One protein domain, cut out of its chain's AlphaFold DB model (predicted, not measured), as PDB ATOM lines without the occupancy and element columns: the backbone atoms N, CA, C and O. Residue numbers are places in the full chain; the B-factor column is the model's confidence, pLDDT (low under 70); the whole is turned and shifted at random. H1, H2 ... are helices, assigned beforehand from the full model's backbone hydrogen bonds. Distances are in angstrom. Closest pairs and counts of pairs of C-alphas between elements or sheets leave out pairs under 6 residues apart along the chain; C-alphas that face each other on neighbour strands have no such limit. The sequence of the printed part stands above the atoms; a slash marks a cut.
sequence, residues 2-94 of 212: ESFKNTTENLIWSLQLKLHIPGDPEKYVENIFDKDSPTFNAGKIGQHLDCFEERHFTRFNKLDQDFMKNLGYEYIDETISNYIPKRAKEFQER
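What this domain is: This is residues 2 to 94 of the 212 residues of an uncharacterized protein of Candidatus Cloacimonetes bacterium (UniProt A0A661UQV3). A loose, open ring of helices: the longest, H1, has H2 packed on it, and the chain loops round through the small helices H3, H4 and H5 until H6 comes back close to H1. Residues 36 to 42 stick out. The 93 printed residues hold six named helices, H1 to H6 in chain order, and no named strand: all helix, loose, radius of gyration of the C-alphas 16.0 A, spans 45 by 34 by 22 A.

Where its parts are: H1, residues 2 to 19, runs 26.0 A from C-alpha 2 at (428.575, 390.378, 477.899). H2 is residues 25 to 31, 10.0 A; H3 47 to 51, 6.7 A; H4 54 to 61, 10.6 A; H5 66 to 71, 8.7 A; H6 88 to 93, 8.8 A, ending at C-alpha 93 (424.437, 376.684, 493.602).

How they stand to each other: H1, with residues 5 to 13 alone, touches H2; their closest C-alphas, of Trp 13 and Pro 25, are 5.6 A apart. They run opposite ways at a steep tilt of 69 degrees, only just short of perpendicular. H6 is close to H1 but not clearly touching, the closest C-alphas, of Leu 11 and Gln 92, 6.0 A apart; they run the same way at a shallow tilt of 24 degrees. H3, H4 and H5 touch no helix. In the six helices every O i to N i+4 pair is within hydrogen-bond range.

The domain as a whole: The C-alphas farthest apart, of His 20 and Arg 55, are 45.8 A apart. The printed part has no cut. The links H2 to H3 and H5 to H6 are long. Confidence is under 70 at residues 2 to 5, 32 to 49 and 75 to 84.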
ATOM      1  N   GLU A   2     428.571 389.808 476.535       50.69
ATOM      2  CA  GLU A   2     428.575 390.378 477.899       50.69
ATOM      3  C   GLU A   2     427.895 389.490 478.965       50.69
ATOM      4  O   GLU A   2     428.448 389.269 480.038       50.69
ATOM      5  N   SER A   3     426.761 388.859 478.632       58.28
ATOM      6  CA  SER A   3     426.081 387.892 479.518       58.28
ATOM      7  C   SER A   3     426.914 386.628 479.810       58.28
ATOM      8  O   SER A   3     426.855 386.088 480.917       58.28
ATOM      9  N   PHE A   4     427.738 386.182 478.852       61.19
ATOM     10  CA  PHE A   4     428.645 385.043 479.033       61.19
ATOM     11  C   PHE A   4     429.777 385.388 480.000       61.19
ATOM     12  O   PHE A   4     429.999 384.648 480.953       61.19
ATOM     13  N   LYS A   5     430.421 386.551 479.811       65.56
ATOM     14  CA  LYS A   5     431.505 387.024 480.684       65.56
ATOM     15  C   LYS A   5     431.049 387.094 482.148       65.56
ATOM     16  O   LYS A   5     431.696 386.509 483.008       65.56
ATOM     17  N   ASN A   6     429.877 387.684 482.395       73.75
ATOM     18  CA  ASN A   6     429.289 387.803 483.733       73.75
ATOM     19  C   ASN A   6     428.953 386.422 484.351       73.75
ATOM     20  O   ASN A   6     429.214 386.160 485.522       73.75
ATOM     21  N   THR A   7     428.441 385.474 483.558       72.94
ATOM     22  CA  THR A   7     428.133 384.115 484.052       72.94
ATOM     23  C   THR A   7     429.398 383.336 484.437       72.94
ATOM     24  O   THR A   7     429.409 382.645 485.459       72.94
ATOM     25  N   THR A   8     430.460 383.447 483.638       75.94
ATOM     26  CA  THR A   8     431.755 382.804 483.899       75.94
ATOM     27  C   THR A   8     432.435 383.390 485.132       75.94
ATOM     28  O   THR A   8     432.916 382.638 485.976       75.94
ATOM     29  N   GLU A   9     432.418 384.713 485.272       84.38
ATOM     30  CA  GLU A   9     432.950 385.417 486.439       84.38
ATOM     31  C   GLU A   9     432.255 384.977 487.734       84.38
ATOM     32  O   GLU A   9     432.915 384.560 488.685       84.38
ATOM     33  N   ASN A  10     430.919 384.936 487.732       84.12
ATOM     34  CA  ASN A  10     430.135 384.456 488.872       84.12
ATOM     35  C   ASN A  10     430.440 382.993 489.223       84.12
ATOM     36  O   ASN A  10     430.484 382.629 490.400       84.12
ATOM     37  N   LEU A  11     430.674 382.138 488.220       83.25
ATOM     38  CA  LEU A  11     431.073 380.753 488.459       83.25
ATOM     39  C   LEU A  11     432.448 380.680 489.133       83.25
ATOM     40  O   LEU A  11     432.586 379.979 490.137       83.25
ATOM     41  N   ILE A  12     433.442 381.407 488.620       85.88
ATOM     42  CA  ILE A  12     434.794 381.449 489.198       85.88
ATOM     43  C   ILE A  12     434.732 381.945 490.636       85.88
ATOM     44  O   ILE A  12     435.277 381.295 491.527       85.88
ATOM     45  N   TRP A  13     434.002 383.033 490.874       85.94
ATOM     46  CA  TRP A  13     433.820 383.574 492.211       85.94
ATOM     47  C   TRP A  13     433.178 382.548 493.153       85.94
ATOM     48  O   TRP A  13     433.678 382.313 494.256       85.94
ATOM     49  N   SER A  14     432.135 381.844 492.696       86.94
ATOM     50  CA  SER A  14     431.503 380.781 493.486       86.94
ATOM     51  C   SER A  14     432.480 379.649 493.838       86.94
ATOM     52  O   SER A  14     432.434 379.125 494.950       86.94
ATOM     53  N   LEU A  15     433.398 379.286 492.935       86.06
ATOM     54  CA  LEU A  15     434.417 378.264 493.185       86.06
ATOM     55  C   LEU A  15     435.490 378.752 494.157       86.06
ATOM     56  O   LEU A  15     435.861 378.011 495.066       86.06
ATOM     57  N   GLN A  16     435.953 379.995 494.011       88.38
ATOM     58  CA  GLN A  16     436.917 380.602 494.929       88.38
ATOM     59  C   GLN A  16     436.390 380.625 496.362       88.38
ATOM     60  O   GLN A  16     437.115 380.244 497.280       88.38
ATOM     61  N   LEU A  17     435.119 380.996 496.551       86.38
ATOM     62  CA  LEU A  17     434.474 380.974 497.863       86.38
ATOM     63  C   LEU A  17     434.399 379.557 498.436       86.38
ATOM     64  O   LEU A  17     434.765 379.347 499.589       86.38
ATOM     65  N   LYS A  18     433.971 378.572 497.635       85.38
ATOM     66  CA  LYS A  18     433.822 377.185 498.102       85.38
ATOM     67  C   LYS A  18     435.161 376.499 498.400       85.38
ATOM     68  O   LYS A  18     435.209 375.614 499.245       85.38
ATOM     69  N   LEU A  19     436.236 376.888 497.713       86.25
ATOM     70  CA  LEU A  19     437.582 376.332 497.895       86.25
ATOM     71  C   LEU A  19     438.482 377.190 498.798       86.25
ATOM     72  O   LEU A  19     439.629 376.817 499.029       86.25
ATOM     73  N   HIS A  20     437.985 378.327 499.295       85.62
ATOM     74  CA  HIS A  20     438.764 379.319 500.046       85.62
ATOM     75  C   HIS A  20     440.042 379.784 499.319       85.62
ATOM     76  O   HIS A  20     441.083 380.007 499.938       85.62
ATOM     77  N   ILE A  21     439.967 379.944 497.995       87.88
ATOM     78  CA  ILE A  21     441.087 380.404 497.169       87.88
ATOM     79  C   ILE A  21     441.018 381.933 497.045       87.88
ATOM     80  O   ILE A  21     440.025 382.450 496.527       87.88
ATOM     81  N   PRO A  22     442.048 382.681 497.483       84.81
ATOM     82  CA  PRO A  22     442.080 384.130 497.325       84.81
ATOM     83  C   PRO A  22     442.336 384.519 495.865       84.81
ATOM     84  O   PRO A  22     442.940 383.764 495.108       84.81
ATOM     85  N   GLY A  23     441.929 385.726 495.483       87.31
ATOM     86  CA  GLY A  23     442.226 386.301 494.173       87.31
ATOM     87  C   GLY A  23     441.029 387.028 493.574       87.31
ATOM     88  O   GLY A  23     439.922 386.960 494.100       87.31
ATOM     89  N   ASP A  24     441.280 387.724 492.476       85.88
ATOM     90  CA  ASP A  24     440.299 388.555 491.784       85.88
ATOM     91  C   ASP A  24     439.630 387.754 490.649       85.88
ATOM     92  O   ASP A  24     440.348 387.325 489.736       85.88
ATOM     93  N   PRO A  25     438.301 387.518 490.692       86.19
ATOM     94  CA  PRO A  25     437.585 386.774 489.658       86.19
ATOM     95  C   PRO A  25     437.836 387.315 488.247       86.19
ATOM     96  O   PRO A  25     438.041 386.521 487.327       86.19
ATOM     97  N   GLU A  26     437.892 388.641 488.074       85.00
ATOM     98  CA  GLU A  26     438.076 389.276 486.762       85.00
ATOM     99  C   GLU A  26     439.417 388.880 486.135       85.00
ATOM    100  O   GLU A  26     439.475 388.471 484.973       85.00
ATOM    101  N   LYS A  27     440.490 388.878 486.934       83.31
ATOM    102  CA  LYS A  27     441.822 388.452 486.478       83.31
ATOM    103  C   LYS A  27     441.845 386.989 486.068       83.31
ATOM    104  O   LYS A  27     442.570 386.623 485.147       83.31
ATOM    105  N   TYR A  28     441.085 386.126 486.737       79.56
ATOM    106  CA  TYR A  28     440.981 384.731 486.316       79.56
ATOM    107  C   TYR A  28     440.191 384.597 485.018       79.56
ATOM    108  O   TYR A  28     440.623 383.849 484.148       79.56
ATOM    109  N   VAL A  29     439.093 385.339 484.838       79.00
ATOM    110  CA  VAL A  29     438.339 385.355 483.570       79.00
ATOM    111  C   VAL A  29     439.243 385.754 482.403       79.00
ATOM    112  O   VAL A  29     439.196 385.116 481.353       79.00
ATOM    113  N   GLU A  30     440.084 386.771 482.592       76.31
ATOM    114  CA  GLU A  30     441.020 387.248 481.569       76.31
ATOM    115  C   GLU A  30     442.103 386.218 481.218       76.31
ATOM    116  O   GLU A  30     442.514 386.138 480.064       76.31
ATOM    117  N   ASN A  31     442.526 385.398 482.185       71.69
ATOM    118  CA  ASN A  31     443.623 384.437 482.024       71.69
ATOM    119  C   ASN A  31     443.175 382.982 481.798       71.69
ATOM    120  O   ASN A  31     444.003 382.129 481.489       71.69
ATOM    121  N   ILE A  32     441.884 382.665 481.944       69.75
ATOM    122  CA  ILE A  32     441.344 381.320 481.671       69.75
ATOM    123  C   ILE A  32     441.535 380.931 480.203       69.75
ATOM    124  O   ILE A  32     441.617 379.743 479.885       69.75
ATOM    125  N   PHE A  33     441.632 381.921 479.315       61.59
ATOM    126  CA  PHE A  33     441.872 381.713 477.897       61.59
ATOM    127  C   PHE A  33     443.080 382.526 477.423       61.59
ATOM    128  O   PHE A  33     442.949 383.676 477.013       61.59
ATOM    129  N   ASP A  34     444.257 381.902 477.443       60.72
ATOM    130  CA  ASP A  34     445.436 382.430 476.760       60.72
ATOM    131  C   ASP A  34     445.426 381.973 475.294       60.72
ATOM    132  O   ASP A  34     445.710 380.816 474.968       60.72
ATOM    133  N   LYS A  35     445.064 382.902 474.405       54.09
ATOM    134  CA  LYS A  35     444.991 382.688 472.954       54.09
ATOM    135  C   LYS A  35     446.351 382.339 472.337       54.09
ATOM    136  O   LYS A  35     446.374 381.683 471.296       54.09
ATOM    137  N   ASP A  36     447.445 382.766 472.963       54.56
ATOM    138  CA  ASP A  36     448.807 382.633 472.441       54.56
ATOM    139  C   ASP A  36     449.566 381.461 473.088       54.56
ATOM    140  O   ASP A  36     450.746 381.231 472.807       54.56
ATOM    141  N   SER A  37     448.887 380.672 473.926       61.81
ATOM    142  CA  SER A  37     449.493 379.536 474.606       61.81
ATOM    143  C   SER A  37     449.910 378.427 473.618       61.81
ATOM    144  O   SER A  37     449.088 377.945 472.827       61.81
ATOM    145  N   PRO A  38     451.171 377.949 473.669       55.59
ATOM    146  CA  PRO A  38     451.715 376.985 472.707       55.59
ATOM    147  C   PRO A  38     451.055 375.596 472.771       55.59
ATOM    148  O   PRO A  38     451.165 374.816 471.825       55.59
ATOM    149  N   THR A  39     450.335 375.275 473.851       56.44
ATOM    150  CA  THR A  39     449.529 374.048 473.971       56.44
ATOM    151  C   THR A  39     448.163 374.139 473.278       56.44
ATOM    152  O   THR A  39     447.511 373.111 473.106       56.44
ATOM    153  N   PHE A  40     447.737 375.321 472.809       55.44
ATOM    154  CA  PHE A  40     446.418 375.568 472.204       55.44
ATOM    155  C   PHE A  40     446.460 375.804 470.682       55.44
ATOM    156  O   PHE A  40     445.657 376.555 470.132       55.44
ATOM    157  N   ASN A  41     447.333 375.099 469.956       53.78
ATOM    158  CA  ASN A  41     447.440 375.214 468.489       53.78
ATOM    159  C   ASN A  41     446.136 374.871 467.718       53.78
ATOM    160  O   ASN A  41     445.961 375.310 466.582       53.78
ATOM    161  N   ALA A  42     445.209 374.105 468.312       49.62
ATOM    162  CA  ALA A  42     443.954 373.671 467.669       49.62
ATOM    163  C   ALA A  42     442.739 373.582 468.622       49.62
ATOM    164  O   ALA A  42     441.757 372.906 468.321       49.62
ATOM    165  N   GLY A  43     442.815 374.223 469.792       52.28
ATOM    166  CA  GLY A  43     441.823 374.111 470.868       52.28
ATOM    167  C   GLY A  43     441.057 375.403 471.133       52.28
ATOM    168  O   GLY A  43     440.755 375.690 472.291       52.28
ATOM    169  N   LYS A  44     440.789 376.230 470.111       58.41
ATOM    170  CA  LYS A  44     440.058 377.484 470.347       58.41
ATOM    171  C   LYS A  44     438.602 377.148 470.669       58.41
ATOM    172  O   LYS A  44     437.940 376.423 469.920       58.41
ATOM    173  N   ILE A  45     438.081 377.690 471.768       58.56
ATOM    174  CA  ILE A  45     436.646 377.623 472.061       58.56
ATOM    175  C   ILE A  45     435.919 378.292 470.888       58.56
ATOM    176  O   ILE A  45     436.224 379.426 470.533       58.56
ATOM    177  N   GLY A  46     435.012 377.558 470.242       60.00
ATOM    178  CA  GLY A  46     434.315 378.018 469.037       60.00
ATOM    179  C   GLY A  46     434.996 377.692 467.701       60.00
ATOM    180  O   GLY A  46     434.355 377.868 466.678       60.00
ATOM    181  N   GLN A  47     436.212 377.127 467.659       67.31
ATOM    182  CA  GLN A  47     436.874 376.751 466.387       67.31
ATOM    183  C   GLN A  47     436.074 375.741 465.561       67.31
ATOM    184  O   GLN A  47     436.179 375.690 464.339       67.31
ATOM    185  N   HIS A  48     435.270 374.917 466.232       66.12
ATOM    186  CA  HIS A  48     434.368 374.001 465.551       66.12
ATOM    187  C   HIS A  48     433.382 374.749 464.647       66.12
ATOM    188  O   HIS A  48     432.997 374.182 463.643       66.12
ATOM    189  N   LEU A  49     433.026 376.008 464.931       68.00
ATOM    190  CA  LEU A  49     432.167 376.820 464.063       68.00
ATOM    191  C   LEU A  49     432.823 377.117 462.711       68.00
ATOM    192  O   LEU A  49     432.143 377.106 461.693       68.00
ATOM    193  N   ASP A  50     434.139 377.338 462.697       70.81
ATOM    194  CA  ASP A  50     434.889 377.638 461.473       70.81
ATOM    195  C   ASP A  50     435.067 376.387 460.595       70.81
ATOM    196  O   ASP A  50     435.193 376.477 459.375       70.81
ATOM    197  N   CYS A  51     435.092 375.205 461.222       71.00
ATOM    198  CA  CYS A  51     435.352 373.928 460.554       71.00
ATOM    199  C   CYS A  51     434.082 373.094 460.299       71.00
ATOM    200  O   CYS A  51     434.108 372.166 459.485       71.00
ATOM    201  N   PHE A  52     432.984 373.343 461.019       74.69
ATOM    202  CA  PHE A  52     431.765 372.546 460.913       74.69
ATOM    203  C   PHE A  52     430.807 373.165 459.900       74.69
ATOM    204  O   PHE A  52     430.173 374.182 460.141       74.69
ATOM    205  N   GLU A  53     430.639 372.476 458.777       83.44
ATOM    206  CA  GLU A  53     429.525 372.697 457.861       83.44
ATOM    207  C   GLU A  53     428.183 372.222 458.457       83.44
ATOM    208  O   GLU A  53     428.137 371.344 459.324       83.44
ATOM    209  N   GLU A  54     427.074 372.721 457.908       78.69
ATOM    210  CA  GLU A  54     425.698 372.378 458.309       78.69
ATOM    211  C   GLU A  54     425.451 370.859 458.363       78.69
ATOM    212  O   GLU A  54     424.881 370.343 459.326       78.69
ATOM    213  N   ARG A  55     426.005 370.102 457.402       81.25
ATOM    214  CA  ARG A  55     425.929 368.629 457.369       81.25
ATOM    215  C   ARG A  55     426.498 367.959 458.625       81.25
ATOM    216  O   ARG A  55     426.028 366.888 459.019       81.25
ATOM    217  N   HIS A  56     427.519 368.553 459.247       82.88
ATOM    218  CA  HIS A  56     428.139 368.020 460.458       82.88
ATOM    219  C   HIS A  56     427.220 368.237 461.659       82.88
ATOM    220  O   HIS A  56     427.019 367.300 462.430       82.88
ATOM    221  N   PHE A  57     426.583 369.406 461.758       76.50
ATOM    222  CA  PHE A  57     425.563 369.676 462.771       76.50
ATOM    223  C   PHE A  57     424.344 368.768 462.606       76.50
ATOM    224  O   PHE A  57     423.895 368.169 463.579       76.50
ATOM    225  N   THR A  58     423.861 368.554 461.377       80.56
ATOM    226  CA  THR A  58     422.752 367.621 461.122       80.56
ATOM    227  C   THR A  58     423.095 366.198 461.558       80.56
ATOM    228  O   THR A  58     422.264 365.507 462.144       80.56
ATOM    229  N   ARG A  59     424.317 365.728 461.272       83.19
ATOM    230  CA  ARG A  59     424.760 364.389 461.676       83.19
ATOM    231  C   ARG A  59     424.935 364.287 463.190       83.19
ATOM    232  O   ARG A  59     424.544 363.274 463.757       83.19
ATOM    233  N   PHE A  60     425.481 365.321 463.823       79.94
ATOM    234  CA  PHE A  60     425.642 365.397 465.272       79.94
ATOM    235  C   PHE A  60     424.285 365.379 465.990       79.94
ATOM    236  O   PHE A  60     424.069 364.552 466.870       79.94
ATOM    237  N   ASN A  61     423.324 366.184 465.534       76.50
ATOM    238  CA  ASN A  61     421.975 366.259 466.106       76.50
ATOM    239  C   ASN A  61     421.150 364.974 465.915       76.50
ATOM    240  O   ASN A  61     420.177 364.763 466.632       76.50
ATOM    241  N   LYS A  62     421.526 364.111 464.963       82.94
ATOM    242  CA  LYS A  62     420.908 362.788 464.757       82.94
ATOM    243  C   LYS A  62     421.426 361.706 465.705       82.94
ATOM    244  O   LYS A  62     420.827 360.634 465.753       82.94
ATOM    245  N   LEU A  63     422.545 361.938 466.390       83.62
ATOM    246  CA  LEU A  63     423.032 361.015 467.414       83.62
ATOM    247  C   LEU A  63     422.102 361.049 468.629       83.62
ATOM    248  O   LEU A  63     421.343 361.999 468.810       83.62
ATOM    249  N   ASP A  64     422.162 360.018 469.464       81.12
ATOM    250  CA  ASP A  64     421.471 360.055 470.747       81.12
ATOM    251  C   ASP A  64     422.143 361.108 471.645       81.12
ATOM    252  O   ASP A  64     423.338 361.028 471.930       81.12
ATOM    253  N   GLN A  65     421.393 362.154 471.996       79.38
ATOM    254  CA  GLN A  65     421.865 363.334 472.735       79.38
ATOM    255  C   GLN A  65     421.370 363.303 474.191       79.38
ATOM    256  O   GLN A  65     420.970 364.327 474.754       79.38
ATOM    257  N   ASP A  66     421.343 362.119 474.797       78.56
ATOM    258  CA  ASP A  66     420.918 361.887 476.179       78.56
ATOM    259  C   ASP A  66     421.749 362.711 477.180       78.56
ATOM    260  O   ASP A  66     421.202 363.411 478.036       78.56
ATOM    261  N   PHE A  67     423.072 362.728 477.010       78.19
ATOM    262  CA  PHE A  67     423.991 363.474 477.861       78.19
ATOM    263  C   PHE A  67     423.840 364.992 477.701       78.19
ATOM    264  O   PHE A  67     423.864 365.705 478.703       78.19
ATOM    265  N   MET A  68     423.631 365.506 476.482       77.44
ATOM    266  CA  MET A  68     423.436 366.946 476.260       77.44
ATOM    267  C   MET A  68     422.157 367.443 476.929       77.44
ATOM    268  O   MET A  68     422.176 368.481 477.590       77.44
ATOM    269  N   LYS A  69     421.063 366.679 476.823       77.50
ATOM    270  CA  LYS A  69     419.801 366.980 477.513       77.50
ATOM    271  C   LYS A  69     419.981 366.947 479.027       77.50
ATOM    272  O   LYS A  69     419.627 367.907 479.707       77.50
ATOM    273  N   ASN A  70     420.615 365.894 479.545       79.62
ATOM    274  CA  ASN A  70     420.894 365.758 480.973       79.62
ATOM    275  C   ASN A  70     421.748 366.914 481.502       79.62
ATOM    276  O   ASN A  70     421.474 367.446 482.572       79.62
ATOM    277  N   LEU A  71     422.760 367.353 480.758       76.06
ATOM    278  CA  LEU A  71     423.642 368.449 481.164       76.06
ATOM    279  C   LEU A  71     423.061 369.845 480.861       76.06
ATOM    280  O   LEU A  71     423.622 370.848 481.300       76.06
ATOM    281  N   GLY A  72     421.915 369.927 480.179       75.50
ATOM    282  CA  GLY A  72     421.233 371.180 479.855       75.50
ATOM    283  C   GLY A  72     421.829 371.941 478.666       75.50
ATOM    284  O   GLY A  72     421.575 373.138 478.550       75.50
ATOM    285  N   TYR A  73     422.596 371.267 477.806       75.75
ATOM    286  CA  TYR A  73     423.165 371.781 476.549       75.75
ATOM    287  C   TYR A  73     422.323 371.392 475.323       75.75
ATOM    288  O   TYR A  73     422.842 371.272 474.215       75.75
ATOM    289  N   GLU A  74     421.029 371.129 475.507       73.12
ATOM    290  CA  GLU A  74     420.156 370.819 474.377       73.12
ATOM    291  C   GLU A  74     420.078 371.998 473.397       73.12
ATOM    292  O   GLU A  74     419.965 373.160 473.789       73.12
ATOM    293  N   TYR A  75     420.153 371.679 472.107       65.94
ATOM    294  CA  TYR A  75     420.031 372.651 471.032       65.94
ATOM    295  C   TYR A  75     418.565 373.085 470.917       65.94
ATOM    296  O   TYR A  75     417.707 372.243 470.658       65.94
ATOM    297  N   ILE A  76     418.269 374.366 471.167       59.81
ATOM    298  CA  ILE A  76     416.880 374.857 471.267       59.81
ATOM    299  C   ILE A  76     416.434 375.632 470.025       59.81
ATOM    300  O   ILE A  76     415.245 375.608 469.752       59.81
ATOM    301  N   ASP A  77     417.337 376.261 469.263       54.81
ATOM    302  CA  ASP A  77     417.063 376.775 467.908       54.81
ATOM    303  C   ASP A  77     418.307 377.447 467.298       54.81
ATOM    304  O   ASP A  77     419.277 377.711 468.008       54.81
ATOM    305  N   GLU A  78     418.243 377.785 466.002       54.00
ATOM    306  CA  GLU A  78     419.268 378.429 465.143       54.00
ATOM    307  C   GLU A  78     419.907 379.730 465.675       54.00
ATOM    308  O   GLU A  78     420.819 380.291 465.061       54.00
ATOM    309  N   THR A  79     419.505 380.215 466.849       49.34
ATOM    310  CA  THR A  79     420.235 381.283 467.531       49.34
ATOM    311  C   THR A  79     421.400 380.679 468.313       49.34
ATOM    312  O   THR A  79     421.265 380.192 469.431       49.34
ATOM    313  N   ILE A  80     422.596 380.797 467.736       50.50
ATOM    314  CA  ILE A  80     423.938 380.476 468.279       50.50
ATOM    315  C   ILE A  80     424.227 381.137 469.663       50.50
ATOM    316  O   ILE A  80     425.317 381.044 470.218       50.50
ATOM    317  N   SER A  81     423.261 381.832 470.265       48.06
ATOM    318  CA  SER A  81     423.481 382.827 471.312       48.06
ATOM    319  C   SER A  81     423.845 382.267 472.685       48.06
ATOM    320  O   SER A  81     424.539 382.962 473.425       48.06
ATOM    321  N   ASN A  82     423.418 381.067 473.078       54.91
ATOM    322  CA  ASN A  82     423.529 380.678 474.487       54.91
ATOM    323  C   ASN A  82     424.334 379.387 474.669       54.91
ATOM    324  O   ASN A  82     423.788 378.338 474.983       54.91
ATOM    325  N   TYR A  83     425.667 379.502 474.603       64.12
ATOM    326  CA  TYR A  83     426.628 378.504 475.119       64.12
ATOM    327  C   TYR A  83     426.520 378.257 476.639       64.12
ATOM    328  O   TYR A  83     427.361 377.580 477.230       64.12
ATOM    329  N   ILE A  84     425.514 378.838 477.293       66.81
ATOM    330  CA  ILE A  84     425.240 378.684 478.715       66.81
ATOM    331  C   ILE A  84     424.202 377.564 478.856       66.81
ATOM    332  O   ILE A  84     423.114 377.685 478.285       66.81
ATOM    333  N   PRO A  85     424.487 376.493 479.619       75.06
ATOM    334  CA  PRO A  85     423.521 375.423 479.813       75.06
ATOM    335  C   PRO A  85     422.284 375.954 480.543       75.06
ATOM    336  O   PRO A  85     422.396 376.765 481.464       75.06
ATOM    337  N   LYS A  86     421.098 375.423 480.223       78.81
ATOM    338  CA  LYS A  86     419.835 375.741 480.925       78.81
ATOM    339  C   LYS A  86     419.937 375.583 482.447       78.81
ATOM    340  O   LYS A  86     419.241 376.257 483.199       78.81
ATOM    341  N   ARG A  87     420.821 374.688 482.894       79.06
ATOM    342  CA  ARG A  87     421.062 374.335 484.297       79.06
ATOM    343  C   ARG A  87     422.209 375.124 484.948       79.06
ATOM    344  O   ARG A  87     422.630 374.774 486.042       79.06
ATOM    345  N   ALA A  88     422.725 376.183 484.316       77.12
ATOM    346  CA  ALA A  88     423.881 376.936 484.819       77.12
ATOM    347  C   ALA A  88     423.715 377.418 486.271       77.12
ATOM    348  O   ALA A  88     424.621 377.233 487.082       77.12
ATOM    349  N   LYS A  89     422.541 377.965 486.616       81.44
ATOM    350  CA  LYS A  89     422.242 378.428 487.980       81.44
ATOM    351  C   LYS A  89     422.273 377.283 488.998       81.44
ATOM    352  O   LYS A  89     422.879 377.409 490.054       81.44
ATOM    353  N   GLU A  90     421.691 376.139 488.641       84.56
ATOM    354  CA  GLU A  90     421.742 374.933 489.470       84.56
ATOM    355  C   GLU A  90     423.196 374.501 489.713       84.56
ATOM    356  O   GLU A  90     423.586 374.251 490.850       84.56
ATOM    357  N   PHE A  91     424.029 374.454 488.668       78.31
ATOM    358  CA  PHE A  91     425.439 374.076 488.800       78.31
ATOM    359  C   PHE A  91     426.245 375.050 489.670       78.31
ATOM    360  O   PHE A  91     427.107 374.604 490.427       78.31
ATOM    361  N   GLN A  92     425.952 376.351 489.602       79.00
ATOM    362  CA  GLN A  92     426.573 377.361 490.463       79.00
ATOM    363  C   GLN A  92     426.192 377.176 491.937       79.00
ATOM    364  O   GLN A  92     427.045 377.315 492.814       79.00
ATOM    365  N   GLU A  93     424.943 376.819 492.229       82.94
ATOM    366  CA  GLU A  93     424.437 376.684 493.602       82.94
ATOM    367  C   GLU A  93     424.763 375.326 494.243       82.94
ATOM    368  O   GLU A  93     424.809 375.220 495.469       82.94
ATOM    369  N   ARG A  94     425.050 374.289 493.444       83.38
ATOM    370  CA  ARG A  94     425.387 372.950 493.957       83.38
ATOM    371  C   ARG A  94     426.553 372.991 494.962       83.38
ATOM    372  O   ARG A  94     427.591 373.600 494.670       83.38
TER     373      ARG A  94